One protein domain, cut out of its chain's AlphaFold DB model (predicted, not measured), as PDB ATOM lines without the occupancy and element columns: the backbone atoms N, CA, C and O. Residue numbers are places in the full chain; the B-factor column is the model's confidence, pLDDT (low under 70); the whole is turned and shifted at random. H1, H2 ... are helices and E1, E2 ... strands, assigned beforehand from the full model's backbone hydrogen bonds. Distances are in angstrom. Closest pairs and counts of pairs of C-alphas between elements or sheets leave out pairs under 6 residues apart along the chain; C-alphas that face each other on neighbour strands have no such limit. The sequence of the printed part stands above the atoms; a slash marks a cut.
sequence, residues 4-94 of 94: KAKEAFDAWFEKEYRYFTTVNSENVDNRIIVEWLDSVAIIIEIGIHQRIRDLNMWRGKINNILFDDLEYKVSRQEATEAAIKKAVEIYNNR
ATOM      1  N   LYS A   4      91.799 117.397 185.386       92.56
ATOM      2  CA  LYS A   4      93.146 118.008 185.348       92.56
ATOM      3  C   LYS A   4      94.070 117.455 186.439       92.56
ATOM      4  O   LYS A   4      95.273 117.326 186.234       92.56
ATOM      5  N   ALA A   5      93.508 117.132 187.603       92.56
ATOM      6  CA  ALA A   5      94.215 116.533 188.725       92.56
ATOM      7  C   ALA A   5      94.803 115.167 188.363       92.56
ATOM      8  O   ALA A   5      95.941 114.892 188.720       92.56
ATOM      9  N   LYS A   6      94.061 114.328 187.627       92.00
ATOM     10  CA  LYS A   6      94.565 113.022 187.192       92.00
ATOM     11  C   LYS A   6      95.752 113.173 186.243       92.00
ATOM     12  O   LYS A   6      96.773 112.539 186.461       92.00
ATOM     13  N   GLU A   7      95.631 114.027 185.231       92.12
ATOM     14  CA  GLU A   7      96.698 114.239 184.243       92.12
ATOM     15  C   GLU A   7      97.974 114.793 184.895       92.12
ATOM     16  O   GLU A   7      99.076 114.308 184.638       92.12
ATOM     17  N   ALA A   8      97.823 115.775 185.789       92.75
ATOM     18  CA  ALA A   8      98.940 116.361 186.520       92.75
ATOM     19  C   ALA A   8      99.579 115.373 187.506       92.75
ATOM     20  O   ALA A   8     100.805 115.325 187.610       92.75
ATOM     21  N   PHE A   9      98.762 114.580 188.206       92.69
ATOM     22  CA  PHE A   9      99.248 113.524 189.086       92.69
ATOM     23  C   PHE A   9     100.024 112.465 188.306       92.69
ATOM     24  O   PHE A   9     101.137 112.147 188.700       92.69
ATOM     25  N   ASP A  10      99.488 111.954 187.195       89.94
ATOM     26  CA  ASP A  10     100.143 110.908 186.402       89.94
ATOM     27  C   ASP A  10     101.507 111.395 185.869       89.94
ATOM     28  O   ASP A  10     102.502 110.674 185.952       89.94
ATOM     29  N   ALA A  11     101.588 112.644 185.392       90.94
ATOM     30  CA  ALA A  11     102.840 113.245 184.927       90.94
ATOM     31  C   ALA A  11     103.864 113.447 186.059       90.94
ATOM     32  O   ALA A  11     105.061 113.211 185.872       90.94
ATOM     33  N   TRP A  12     103.407 113.884 187.236       92.94
ATOM     34  CA  TRP A  12     104.252 114.010 188.421       92.94
ATOM     35  C   TRP A  12     104.726 112.641 188.918       92.94
ATOM     36  O   TRP A  12     105.912 112.461 189.186       92.94
ATOM     37  N   PHE A  13     103.829 111.659 188.975       89.38
ATOM     38  CA  PHE A  13     104.120 110.313 189.441       89.38
ATOM     39  C   PHE A  13     105.134 109.625 188.527       89.38
ATOM     40  O   PHE A  13     106.127 109.098 189.011       89.38
ATOM     41  N   GLU A  14     104.971 109.712 187.207       87.44
ATOM     42  CA  GLU A  14     105.955 109.181 186.254       87.44
ATOM     43  C   GLU A  14     107.334 109.846 186.406       87.44
ATOM     44  O   GLU A  14     108.367 109.206 186.213       87.44
ATOM     45  N   LYS A  15     107.380 111.131 186.774       88.88
ATOM     46  CA  LYS A  15     108.631 111.867 186.988       88.88
ATOM     47  C   LYS A  15     109.333 111.465 188.288       88.88
ATOM     48  O   LYS A  15     110.537 111.217 188.264       88.88
ATOM     49  N   GLU A  16     108.607 111.426 189.402       86.81
ATOM     50  CA  GLU A  16     109.173 111.202 190.742       86.81
ATOM     51  C   GLU A  16     109.312 109.707 191.082       86.81
ATOM     52  O   GLU A  16     110.245 109.294 191.769       86.81
ATOM     53  N   TYR A  17     108.424 108.875 190.539       82.00
ATOM     54  CA  TYR A  17     108.299 107.444 190.818       82.00
ATOM     55  C   TYR A  17     108.511 106.582 189.568       82.00
ATOM     56  O   TYR A  17     108.029 105.453 189.508       82.00
ATOM     57  N   ARG A  18     109.290 107.057 188.585       70.75
ATOM     58  CA  ARG A  18     109.578 106.352 187.318       70.75
ATOM     59  C   ARG A  18     109.889 104.854 187.473       70.75
ATOM     60  O   ARG A  18     109.499 104.051 186.633       70.75
ATOM     61  N   TYR A  19     110.595 104.464 188.539       66.50
ATOM     62  CA  TYR A  19     110.995 103.072 188.810       66.50
ATOM     63  C   TYR A  19     109.932 102.225 189.539       66.50
ATOM     64  O   TYR A  19     110.121 101.025 189.711       66.50
ATOM     65  N   PHE A  20     108.823 102.827 189.966       62.25
ATOM     66  CA  PHE A  20     107.705 102.183 190.669       62.25
ATOM     67  C   PHE A  20     106.663 101.577 189.702       62.25
ATOM     68  O   PHE A  20     105.681 100.970 190.128       62.25
ATOM     69  N   THR A  21     106.875 101.730 188.390       54.06
ATOM     70  CA  THR A  21     105.885 101.552 187.313       54.06
ATOM     71  C   THR A  21     105.567 100.114 186.902       54.06
ATOM     72  O   THR A  21     104.846  99.922 185.928       54.06
ATOM     73  N   THR A  22     106.013  99.079 187.618       46.03
ATOM     74  CA  THR A  22     105.782  97.693 187.165       46.03
ATOM     75  C   THR A  22     104.830  96.837 187.992       46.03
ATOM     76  O   THR A  22     104.556  95.728 187.544       46.03
ATOM     77  N   VAL A  23     104.280  97.277 189.139       44.03
ATOM     78  CA  VAL A  23     103.477  96.334 189.963       44.03
ATOM     79  C   VAL A  23     102.174  96.859 190.591       44.03
ATOM     80  O   VAL A  23     101.310  96.034 190.847       44.03
ATOM     81  N   ASN A  24     101.942  98.161 190.827       47.50
ATOM     82  CA  ASN A  24     100.813  98.567 191.702       47.50
ATOM     83  C   ASN A  24     100.119  99.904 191.358       47.50
ATOM     84  O   ASN A  24      99.719 100.641 192.256       47.50
ATOM     85  N   SER A  25      99.923 100.243 190.079       51.03
ATOM     86  CA  SER A  25      99.169 101.462 189.716       51.03
ATOM     87  C   SER A  25      97.694 101.435 190.152       51.03
ATOM     88  O   SER A  25      97.075 102.492 190.265       51.03
ATOM     89  N   GLU A  26      97.130 100.256 190.434       50.81
ATOM     90  CA  GLU A  26      95.738 100.108 190.887       50.81
ATOM     91  C   GLU A  26      95.538 100.446 192.376       50.81
ATOM     92  O   GLU A  26      94.422 100.757 192.779       50.81
ATOM     93  N   ASN A  27      96.608 100.462 193.180       58.12
ATOM     94  CA  ASN A  27      96.565 100.750 194.617       58.12
ATOM     95  C   ASN A  27      97.569 101.851 194.979       58.12
ATOM     96  O   ASN A  27      98.524 101.626 195.725       58.12
ATOM     97  N   VAL A  28      97.372 103.051 194.428       66.06
ATOM     98  CA  VAL A  28      98.151 104.224 194.842       66.06
ATOM     99  C   VAL A  28      97.822 104.539 196.301       66.06
ATOM    100  O   VAL A  28      96.675 104.829 196.642       66.06
ATOM    101  N   ASP A  29      98.838 104.483 197.159       82.81
ATOM    102  CA  ASP A  29      98.721 104.823 198.576       82.81
ATOM    103  C   ASP A  29      98.269 106.289 198.730       82.81
ATOM    104  O   ASP A  29      98.830 107.189 198.097       82.81
ATOM    105  N   ASN A  30      97.286 106.541 199.603       87.56
ATOM    106  CA  ASN A  30      96.841 107.887 199.980       87.56
ATOM    107  C   ASN A  30      98.018 108.802 200.340       87.56
ATOM    108  O   ASN A  30      97.971 110.000 200.072       87.56
ATOM    109  N   ARG A  31      99.096 108.241 200.900       88.38
ATOM    110  CA  ARG A  31     100.343 108.958 201.159       88.38
ATOM    111  C   ARG A  31     100.923 109.613 199.900       88.38
ATOM    112  O   ARG A  31     101.275 110.784 199.951       88.38
ATOM    113  N   ILE A  32     101.008 108.885 198.788       91.12
ATOM    114  CA  ILE A  32     101.586 109.384 197.529       91.12
ATOM    115  C   ILE A  32     100.714 110.506 196.960       91.12
ATOM    116  O   ILE A  32     101.221 111.500 196.446       91.12
ATOM    117  N   ILE A  33      99.393 110.373 197.088       92.44
ATOM    118  CA  ILE A  33      98.456 111.415 196.656       92.44
ATOM    119  C   ILE A  33      98.637 112.682 197.499       92.44
ATOM    120  O   ILE A  33      98.652 113.779 196.946       92.44
ATOM    121  N   VAL A  34      98.808 112.551 198.818       93.38
ATOM    122  CA  VAL A  34      99.077 113.693 199.707       93.38
ATOM    123  C   VAL A  34     100.413 114.360 199.366       93.38
ATOM    124  O   VAL A  34     100.456 115.578 199.249       93.38
ATOM    125  N   GLU A  35     101.471 113.588 199.113       93.88
ATOM    126  CA  GLU A  35     102.776 114.127 198.692       93.88
ATOM    127  C   GLU A  35     102.677 114.928 197.382       93.88
ATOM    128  O   GLU A  35     103.260 116.008 197.253       93.88
ATOM    129  N   TRP A  36     101.899 114.437 196.415       95.19
ATOM    130  CA  TRP A  36     101.618 115.198 195.201       95.19
ATOM    131  C   TRP A  36     100.856 116.494 195.501       95.19
ATOM    132  O   TRP A  36     101.237 117.555 195.002       95.19
ATOM    133  N   LEU A  37      99.804 116.434 196.322       96.19
ATOM    134  CA  LEU A  37      99.003 117.604 196.696       96.19
ATOM    135  C   LEU A  37      99.847 118.680 197.400       96.19
ATOM    136  O   LEU A  37      99.704 119.869 197.097       96.19
ATOM    137  N   ASP A  38     100.793 118.270 198.244       95.75
ATOM    138  CA  ASP A  38     101.758 119.168 198.879       95.75
ATOM    139  C   ASP A  38     102.641 119.869 197.835       95.75
ATOM    140  O   ASP A  38     102.855 121.083 197.912       95.75
ATOM    141  N   SER A  39     103.079 119.147 196.794       95.75
ATOM    142  CA  SER A  39     103.878 119.714 195.696       95.75
ATOM    143  C   SER A  39     103.147 120.803 194.891       95.75
ATOM    144  O   SER A  39     103.793 121.660 194.288       95.75
ATOM    145  N   VAL A  40     101.806 120.813 194.918       96.06
ATOM    146  CA  VAL A  40     100.943 121.817 194.260       96.06
ATOM    147  C   VAL A  40     100.278 122.785 195.251       96.06
ATOM    148  O   VAL A  40      99.294 123.462 194.920       96.06
ATOM    149  N   ALA A  41     100.833 122.882 196.465       95.75
ATOM    150  CA  ALA A  41     100.397 123.776 197.538       95.75
ATOM    151  C   ALA A  41      98.916 123.591 197.941       95.75
ATOM    152  O   ALA A  41      98.169 124.559 198.147       95.75
ATOM    153  N   ILE A  42      98.473 122.336 198.024       96.25
ATOM    154  CA  ILE A  42      97.186 121.936 198.600       96.25
ATOM    155  C   ILE A  42      97.473 121.033 199.801       96.25
ATOM    156  O   ILE A  42      97.542 119.818 199.684       96.25
ATOM    157  N   ILE A  43      97.645 121.648 200.965       96.56
ATOM    158  CA  ILE A  43      98.061 120.972 202.192       96.56
ATOM    159  C   ILE A  43      96.841 120.388 202.894       96.56
ATOM    160  O   ILE A  43      95.930 121.134 203.260       96.56
ATOM    161  N   ILE A  44      96.831 119.071 203.106       95.31
ATOM    162  CA  ILE A  44      95.793 118.372 203.872       95.31
ATOM    163  C   ILE A  44      96.250 118.183 205.319       95.31
ATOM    164  O   ILE A  44      97.296 117.598 205.588       95.31
ATOM    165  N   GLU A  45      95.403 118.574 206.266       94.81
ATOM    166  CA  GLU A  45      95.596 118.295 207.688       94.81
ATOM    167  C   GLU A  45      94.447 117.446 208.225       94.81
ATOM    168  O   GLU A  45      93.283 117.840 208.145       94.81
ATOM    169  N   ILE A  46      94.769 116.296 208.819       94.94
ATOM    170  CA  ILE A  46      93.791 115.404 209.454       94.94
ATOM    171  C   ILE A  46      94.009 115.396 210.963       94.94
ATOM    172  O   ILE A  46      95.117 115.146 211.440       94.94
ATOM    173  N   GLY A  47      92.941 115.604 211.729       93.00
ATOM    174  CA  GLY A  47      93.010 115.609 213.187       93.00
ATOM    175  C   GLY A  47      91.704 115.210 213.851       93.00
ATOM    176  O   GLY A  47      90.657 115.107 213.212       93.00
ATOM    177  N   ILE A  48      91.763 114.999 215.164       92.19
ATOM    178  CA  ILE A  48      90.573 114.745 215.976       92.19
ATOM    179  C   ILE A  48      89.869 116.086 216.196       92.19
ATOM    180  O   ILE A  48      90.456 117.033 216.719       92.19
ATOM    181  N   HIS A  49      88.615 116.175 215.765       88.06
ATOM    182  CA  HIS A  49      87.755 117.324 216.020       88.06
ATOM    183  C   HIS A  49      87.144 117.255 217.419       88.06
ATOM    184  O   HIS A  49      87.206 118.216 218.180       88.06
ATOM    185  N   GLN A  50      86.559 116.104 217.743       87.62
ATOM    186  CA  GLN A  50      85.836 115.867 218.983       87.62
ATOM    187  C   GLN A  50      86.020 114.414 219.402       87.62
ATOM    188  O   GLN A  50      86.159 113.529 218.562       87.62
ATOM    189  N   ARG A  51      85.980 114.150 220.705       86.50
ATOM    190  CA  ARG A  51      85.873 112.795 221.237       86.50
ATOM    191  C   ARG A  51      84.505 112.622 221.889       86.50
ATOM    192  O   ARG A  51      84.136 113.409 222.757       86.50
ATOM    193  N   ILE A  52      83.749 111.613 221.462       86.06
ATOM    194  CA  ILE A  52      82.440 111.257 222.019       86.06
ATOM    195  C   ILE A  52      82.598 109.903 222.705       86.06
ATOM    196  O   ILE A  52      82.687 108.870 222.044       86.06
ATOM    197  N   ARG A  53      82.652 109.909 224.044       87.44
ATOM    198  CA  ARG A  53      83.028 108.735 224.854       87.44
ATOM    199  C   ARG A  53      84.409 108.210 224.424       87.44
ATOM    200  O   ARG A  53      85.401 108.924 224.550       87.44
ATOM    201  N   ASP A  54      84.466 107.007 223.866       84.88
ATOM    202  CA  ASP A  54      85.691 106.375 223.370       84.88
ATOM    203  C   ASP A  54      85.855 106.468 221.848       84.88
ATOM    204  O   ASP A  54      86.818 105.941 221.299       84.88
ATOM    205  N   LEU A  55      84.951 107.179 221.165       85.88
ATOM    206  CA  LEU A  55      85.021 107.400 219.726       85.88
ATOM    207  C   LEU A  55      85.690 108.742 219.414       85.88
ATOM    208  O   LEU A  55      85.263 109.791 219.899       85.88
ATOM    209  N   ASN A  56      86.711 108.717 218.560       90.12
ATOM    210  CA  ASN A  56      87.294 109.926 217.986       90.12
ATOM    211  C   ASN A  56      86.532 110.307 216.713       90.12
ATOM    212  O   ASN A  56      86.502 109.535 215.761       90.12
ATOM    213  N   MET A  57      85.973 111.514 216.687       92.12
ATOM    214  CA  MET A  57      85.446 112.148 215.484       92.12
ATOM    215  C   MET A  57      86.593 112.861 214.778       92.12
ATOM    216  O   MET A  57      87.183 113.806 215.314       92.12
ATOM    217  N   TRP A  58      86.918 112.403 213.580       94.25
ATOM    218  CA  TRP A  58      87.996 112.947 212.767       94.25
ATOM    219  C   TRP A  58      87.487 114.078 211.879       94.25
ATOM    220  O   TRP A  58      86.318 114.114 211.504       94.25
ATOM    221  N   ARG A  59      88.373 115.008 211.532       93.81
ATOM    222  CA  ARG A  59      88.118 116.033 210.519       93.81
ATOM    223  C   ARG A  59      89.327 116.238 209.627       93.81
ATOM    224  O   ARG A  59      90.459 116.024 210.071       93.81
ATOM    225  N   GLY A  60      89.065 116.722 208.419       94.06
ATOM    226  CA  GLY A  60      90.075 117.260 207.516       94.06
ATOM    227  C   GLY A  60      90.023 118.785 207.415       94.06
ATOM    228  O   GLY A  60      88.966 119.392 207.576       94.06
ATOM    229  N   LYS A  61      91.167 119.404 207.133       94.31
ATOM    230  CA  LYS A  61      91.299 120.793 206.678       94.31
ATOM    231  C   LYS A  61      92.184 120.833 205.442       94.31
ATOM    232  O   LYS A  61      93.064 119.986 205.302       94.31
ATOM    233  N   ILE A  62      91.976 121.829 204.585       95.31
ATOM    234  CA  ILE A  62      92.817 122.065 203.408       95.31
ATOM    235  C   ILE A  62      93.329 123.500 203.453       95.31
ATOM    236  O   ILE A  62      92.525 124.428 203.494       95.31
ATOM    237  N   ASN A  63      94.649 123.701 203.451       94.81
ATOM    238  CA  ASN A  63      95.279 125.024 203.558       94.81
ATOM    239  C   ASN A  63      94.710 125.866 204.723       94.81
ATOM    240  O   ASN A  63      94.390 127.040 204.551       94.81
ATOM    241  N   ASN A  64      94.542 125.255 205.902       89.25
ATOM    242  CA  ASN A  64      93.880 125.828 207.088       89.25
ATOM    243  C   ASN A  64      92.382 126.169 206.948       89.25
ATOM    244  O   ASN A  64      91.770 126.602 207.928       89.25
ATOM    245  N   ILE A  65      91.764 125.924 205.793       90.56
ATOM    246  CA  ILE A  65      90.327 126.104 205.571       90.56
ATOM    247  C   ILE A  65      89.597 124.828 205.992       90.56
ATOM    248  O   ILE A  65      89.962 123.714 205.604       90.56
ATOM    249  N   LEU A  66      88.567 125.004 206.816       87.50
ATOM    250  CA  LEU A  66      87.655 123.943 207.219       87.50
ATOM    251  C   LEU A  66      86.464 123.939 206.263       87.50
ATOM    252  O   LEU A  66      85.854 124.982 206.045       87.50
ATOM    253  N   PHE A  67      86.165 122.775 205.698       85.69
ATOM    254  CA  PHE A  67      84.998 122.568 204.851       85.69
ATOM    255  C   PHE A  67      84.007 121.675 205.596       85.69
ATOM    256  O   PHE A  67      84.421 120.680 206.197       85.69
ATOM    257  N   ASP A  68      82.720 122.016 205.544       85.44
ATOM    258  CA  ASP A  68      81.658 121.314 206.282       85.44
ATOM    259  C   ASP A  68      81.611 119.812 205.945       85.44
ATOM    260  O   ASP A  68      81.407 118.962 206.811       85.44
ATOM    261  N   ASP A  69      81.873 119.454 204.685       85.38
ATOM    262  CA  ASP A  69      81.895 118.071 204.205       85.38
ATOM    263  C   ASP A  69      83.101 117.263 204.708       85.38
ATOM    264  O   ASP A  69      83.100 116.031 204.610       85.38
ATOM    265  N   LEU A  70      84.102 117.918 205.297       88.44
ATOM    266  CA  LEU A  70      85.266 117.288 205.921       88.44
ATOM    267  C   LEU A  70      85.117 117.115 207.433       88.44
ATOM    268  O   LEU A  70      86.011 116.545 208.070       88.44
ATOM    269  N   GLU A  71      84.007 117.561 208.014       84.75
ATOM    270  CA  GLU A  71      83.732 117.367 209.429       84.75
ATOM    271  C   GLU A  71      83.196 115.954 209.725       84.75
ATOM    272  O   GLU A  71      82.617 115.266 208.873       84.75
ATOM    273  N   TYR A  72      83.418 115.527 210.970       87.88
ATOM    274  CA  TYR A  72      82.772 114.377 211.606       87.88
ATOM    275  C   TYR A  72      82.907 113.025 210.881       87.88
ATOM    276  O   TYR A  72      81.912 112.366 210.585       87.88
ATOM    277  N   LYS A  73      84.137 112.560 210.642       92.00
ATOM    278  CA  LYS A  73      84.401 111.201 210.129       92.00
ATOM    279  C   LYS A  73      84.630 110.194 211.245       92.00
ATOM    280  O   LYS A  73      85.185 110.535 212.294       92.00
ATOM    281  N   VAL A  74      84.219 108.950 211.011       89.38
ATOM    282  CA  VAL A  74      84.270 107.876 212.016       89.38
ATOM    283  C   VAL A  74      85.696 107.358 212.181       89.38
ATOM    284  O   VAL A  74      86.095 106.940 213.268       89.38
ATOM    285  N   SER A  75      86.500 107.435 211.120       92.06
ATOM    286  CA  SER A  75      87.896 107.014 211.135       92.06
ATOM    287  C   SER A  75      88.830 108.062 210.535       92.06
ATOM    288  O   SER A  75      88.436 108.933 209.755       92.06
ATOM    289  N   ARG A  76      90.119 107.942 210.876       92.31
ATOM    290  CA  ARG A  76      91.179 108.739 210.252       92.31
ATOM    291  C   ARG A  76      91.239 108.498 208.744       92.31
ATOM    292  O   ARG A  76      91.482 109.440 208.005       92.31
ATOM    293  N   GLN A  77      91.026 107.256 208.306       92.38
ATOM    294  CA  GLN A  77      91.067 106.887 206.893       92.38
ATOM    295  C   GLN A  77      89.955 107.582 206.103       92.38
ATOM    296  O   GLN A  77      90.249 108.222 205.100       92.38
ATOM    297  N   GLU A  78      88.717 107.548 206.598       92.81
ATOM    298  CA  GLU A  78      87.594 108.260 205.974       92.81
ATOM    299  C   GLU A  78      87.847 109.771 205.893       92.81
ATOM    300  O   GLU A  78      87.535 110.400 204.885       92.81
ATOM    301  N   ALA A  79      88.440 110.365 206.939       94.50
ATOM    302  CA  ALA A  79      88.833 111.774 206.920       94.50
ATOM    303  C   ALA A  79      89.890 112.067 205.852       94.50
ATOM    304  O   ALA A  79      89.764 113.059 205.136       94.50
ATOM    305  N   THR A  80      90.894 111.200 205.714       94.62
ATOM    306  CA  THR A  80      91.916 111.313 204.670       94.62
ATOM    307  C   THR A  80      91.305 111.204 203.273       94.62
ATOM    308  O   THR A  80      91.556 112.067 202.439       94.62
ATOM    309  N   GLU A  81      90.476 110.192 203.012       93.75
ATOM    310  CA  GLU A  81      89.853 109.971 201.699       93.75
ATOM    311  C   GLU A  81      88.917 111.126 201.311       93.75
ATOM    312  O   GLU A  81      88.966 111.617 200.180       93.75
ATOM    313  N   ALA A  82      88.117 111.620 202.263       94.56
ATOM    314  CA  ALA A  82      87.268 112.787 202.055       94.56
ATOM    315  C   ALA A  82      88.098 114.046 201.751       94.56
ATOM    316  O   ALA A  82      87.792 114.771 200.803       94.56
ATOM    317  N   ALA A  83      89.178 114.282 202.504       95.75
ATOM    318  CA  ALA A  83      90.050 115.432 202.289       95.75
ATOM    319  C   ALA A  83      90.775 115.367 200.939       95.75
ATOM    320  O   ALA A  83      90.832 116.374 200.239       95.75
ATOM    321  N   ILE A  84      91.259 114.189 200.529       95.50
ATOM    322  CA  ILE A  84      91.853 113.979 199.203       95.50
ATOM    323  C   ILE A  84      90.832 114.291 198.111       95.50
ATOM    324  O   ILE A  84      91.135 115.034 197.178       95.50
ATOM    325  N   LYS A  85      89.602 113.776 198.233       95.06
ATOM    326  CA  LYS A  85      88.542 114.047 197.258       95.06
ATOM    327  C   LYS A  85      88.273 115.549 197.128       95.06
ATOM    328  O   LYS A  85      88.193 116.056 196.009       95.06
ATOM    329  N   LYS A  86      88.202 116.265 198.254       96.19
ATOM    330  CA  LYS A  86      87.979 117.714 198.257       96.19
ATOM    331  C   LYS A  86      89.173 118.499 197.706       96.19
ATOM    332  O   LYS A  86      88.990 119.454 196.956       96.19
ATOM    333  N   ALA A  87      90.394 118.077 198.012       96.00
ATOM    334  CA  ALA A  87      91.617 118.668 197.476       96.00
ATOM    335  C   ALA A  87      91.707 118.525 195.948       96.00
ATOM    336  O   ALA A  87      92.051 119.480 195.252       96.00
ATOM    337  N   VAL A  88      91.324 117.360 195.421       94.88
ATOM    338  CA  VAL A  88      91.243 117.094 193.976       94.88
ATOM    339  C   VAL A  88      90.197 117.985 193.303       94.88
ATOM    340  O   VAL A  88      90.461 118.533 192.234       94.88
ATOM    341  N   GLU A  89      89.033 118.179 193.928       95.25
ATOM    342  CA  GLU A  89      88.009 119.117 193.447       95.25
ATOM    343  C   GLU A  89      88.552 120.554 193.376       95.25
ATOM    344  O   GLU A  89      88.414 121.217 192.348       95.25
ATOM    345  N   ILE A  90      89.228 121.019 194.435       94.88
ATOM    346  CA  ILE A  90      89.866 122.344 194.474       94.88
ATOM    347  C   ILE A  90      90.884 122.489 193.344       94.88
ATOM    348  O   ILE A  90      90.897 123.520 192.677       94.88
ATOM    349  N   TYR A  91      91.720 121.474 193.111       96.19
ATOM    350  CA  TYR A  91      92.704 121.504 192.030       96.19
ATOM    351  C   TYR A  91      92.039 121.596 190.655       96.19
ATOM    352  O   TYR A  91      92.422 122.429 189.842       96.19
ATOM    353  N   ASN A  92      91.030 120.764 190.395       94.56
ATOM    354  CA  ASN A  92      90.333 120.735 189.107       94.56
ATOM    355  C   ASN A  92      89.646 122.063 188.759       94.56
ATOM    356  O   ASN A  92      89.529 122.391 187.577       94.56
ATOM    357  N   ASN A  93      89.216 122.813 189.777       94.06
ATOM    358  CA  ASN A  93      88.562 124.113 189.632       94.06
ATOM    359  C   ASN A  93      89.536 125.302 189.514       94.06
ATOM    360  O   ASN A  93      89.076 126.424 189.302       94.06
ATOM    361  N   ARG A  94      90.850 125.080 189.648       88.00
ATOM    362  CA  ARG A  94      91.884 126.059 189.272       88.00
ATOM    363  C   ARG A  94      92.078 126.070 187.753       88.00
ATOM    364  O   ARG A  94      92.357 127.160 187.219       88.00
TER     365      ARG A  94
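Overview. This is residues 4 to 94 of the 94 residues of an uncharacterized protein of Elizabethkingia ursingii (UniProt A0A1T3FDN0). A long helix, H3, lies in the middle, with the two-stranded hairpin E1 and E2 packed on it and reaching out to one end of the flat outline. H2 packs beside H3, and H1 crosses near H2 at the other end, where the loop of residues 22 to 29 sticks out. The printed part has 91 residues, with three named helices and two named strands in the order H1, H2, E1, E2, H3 along the chain; the sheet, E1 - E2, is antiparallel, and the class is mixed, helices and strands. It is only just compact, close to loose, with a radius of gyration of the C-alphas of 14.5 A, and spans 46 by 30 by 15 A.

Along the chain. H1, residues 4 to 16, begins at C-alpha 4 (93.146, 118.008, 185.348) and is 18.2 A long. H2 is residues 30 to 39, 14.4 A. E1 is residues 44 to 52, 23.6 A, and E2 is residues 55 to 62, 23.3 A. H3, residues 76 to 92, is 24.3 A long and ends at C-alpha 92 (90.333, 120.735, 189.107).

Arrangement. With residues 9 to 13 alone, H1 touches H2, about perpendicular at 86 degrees; their closest C-alphas, Phe 9 and Trp 36, are 6.8 A apart. H2 touches H3, the same way at a steep tilt of 39 degrees, closest at the C-alphas of Val 34 and Ile 84, 7.2 A. The hairpin E1 and E2 has N 47 and O 59 within hydrogen-bond range at 3.0 A. The closest C-alphas of E2 and H3, Gly 60 and Ala 83, are 5.5 A apart. H1 is apart from E1 and E2. In H1, H2 and H3 every O i to N i+4 pair is within hydrogen-bond range.

Size, cuts and confidence. The C-alphas farthest apart, Arg 18 and Arg 53, are 46.0 A apart. The printed part has no cut. The links H1 to H2 and E2 to H3 are long. Residues 19 to 28 have pLDDT under 70.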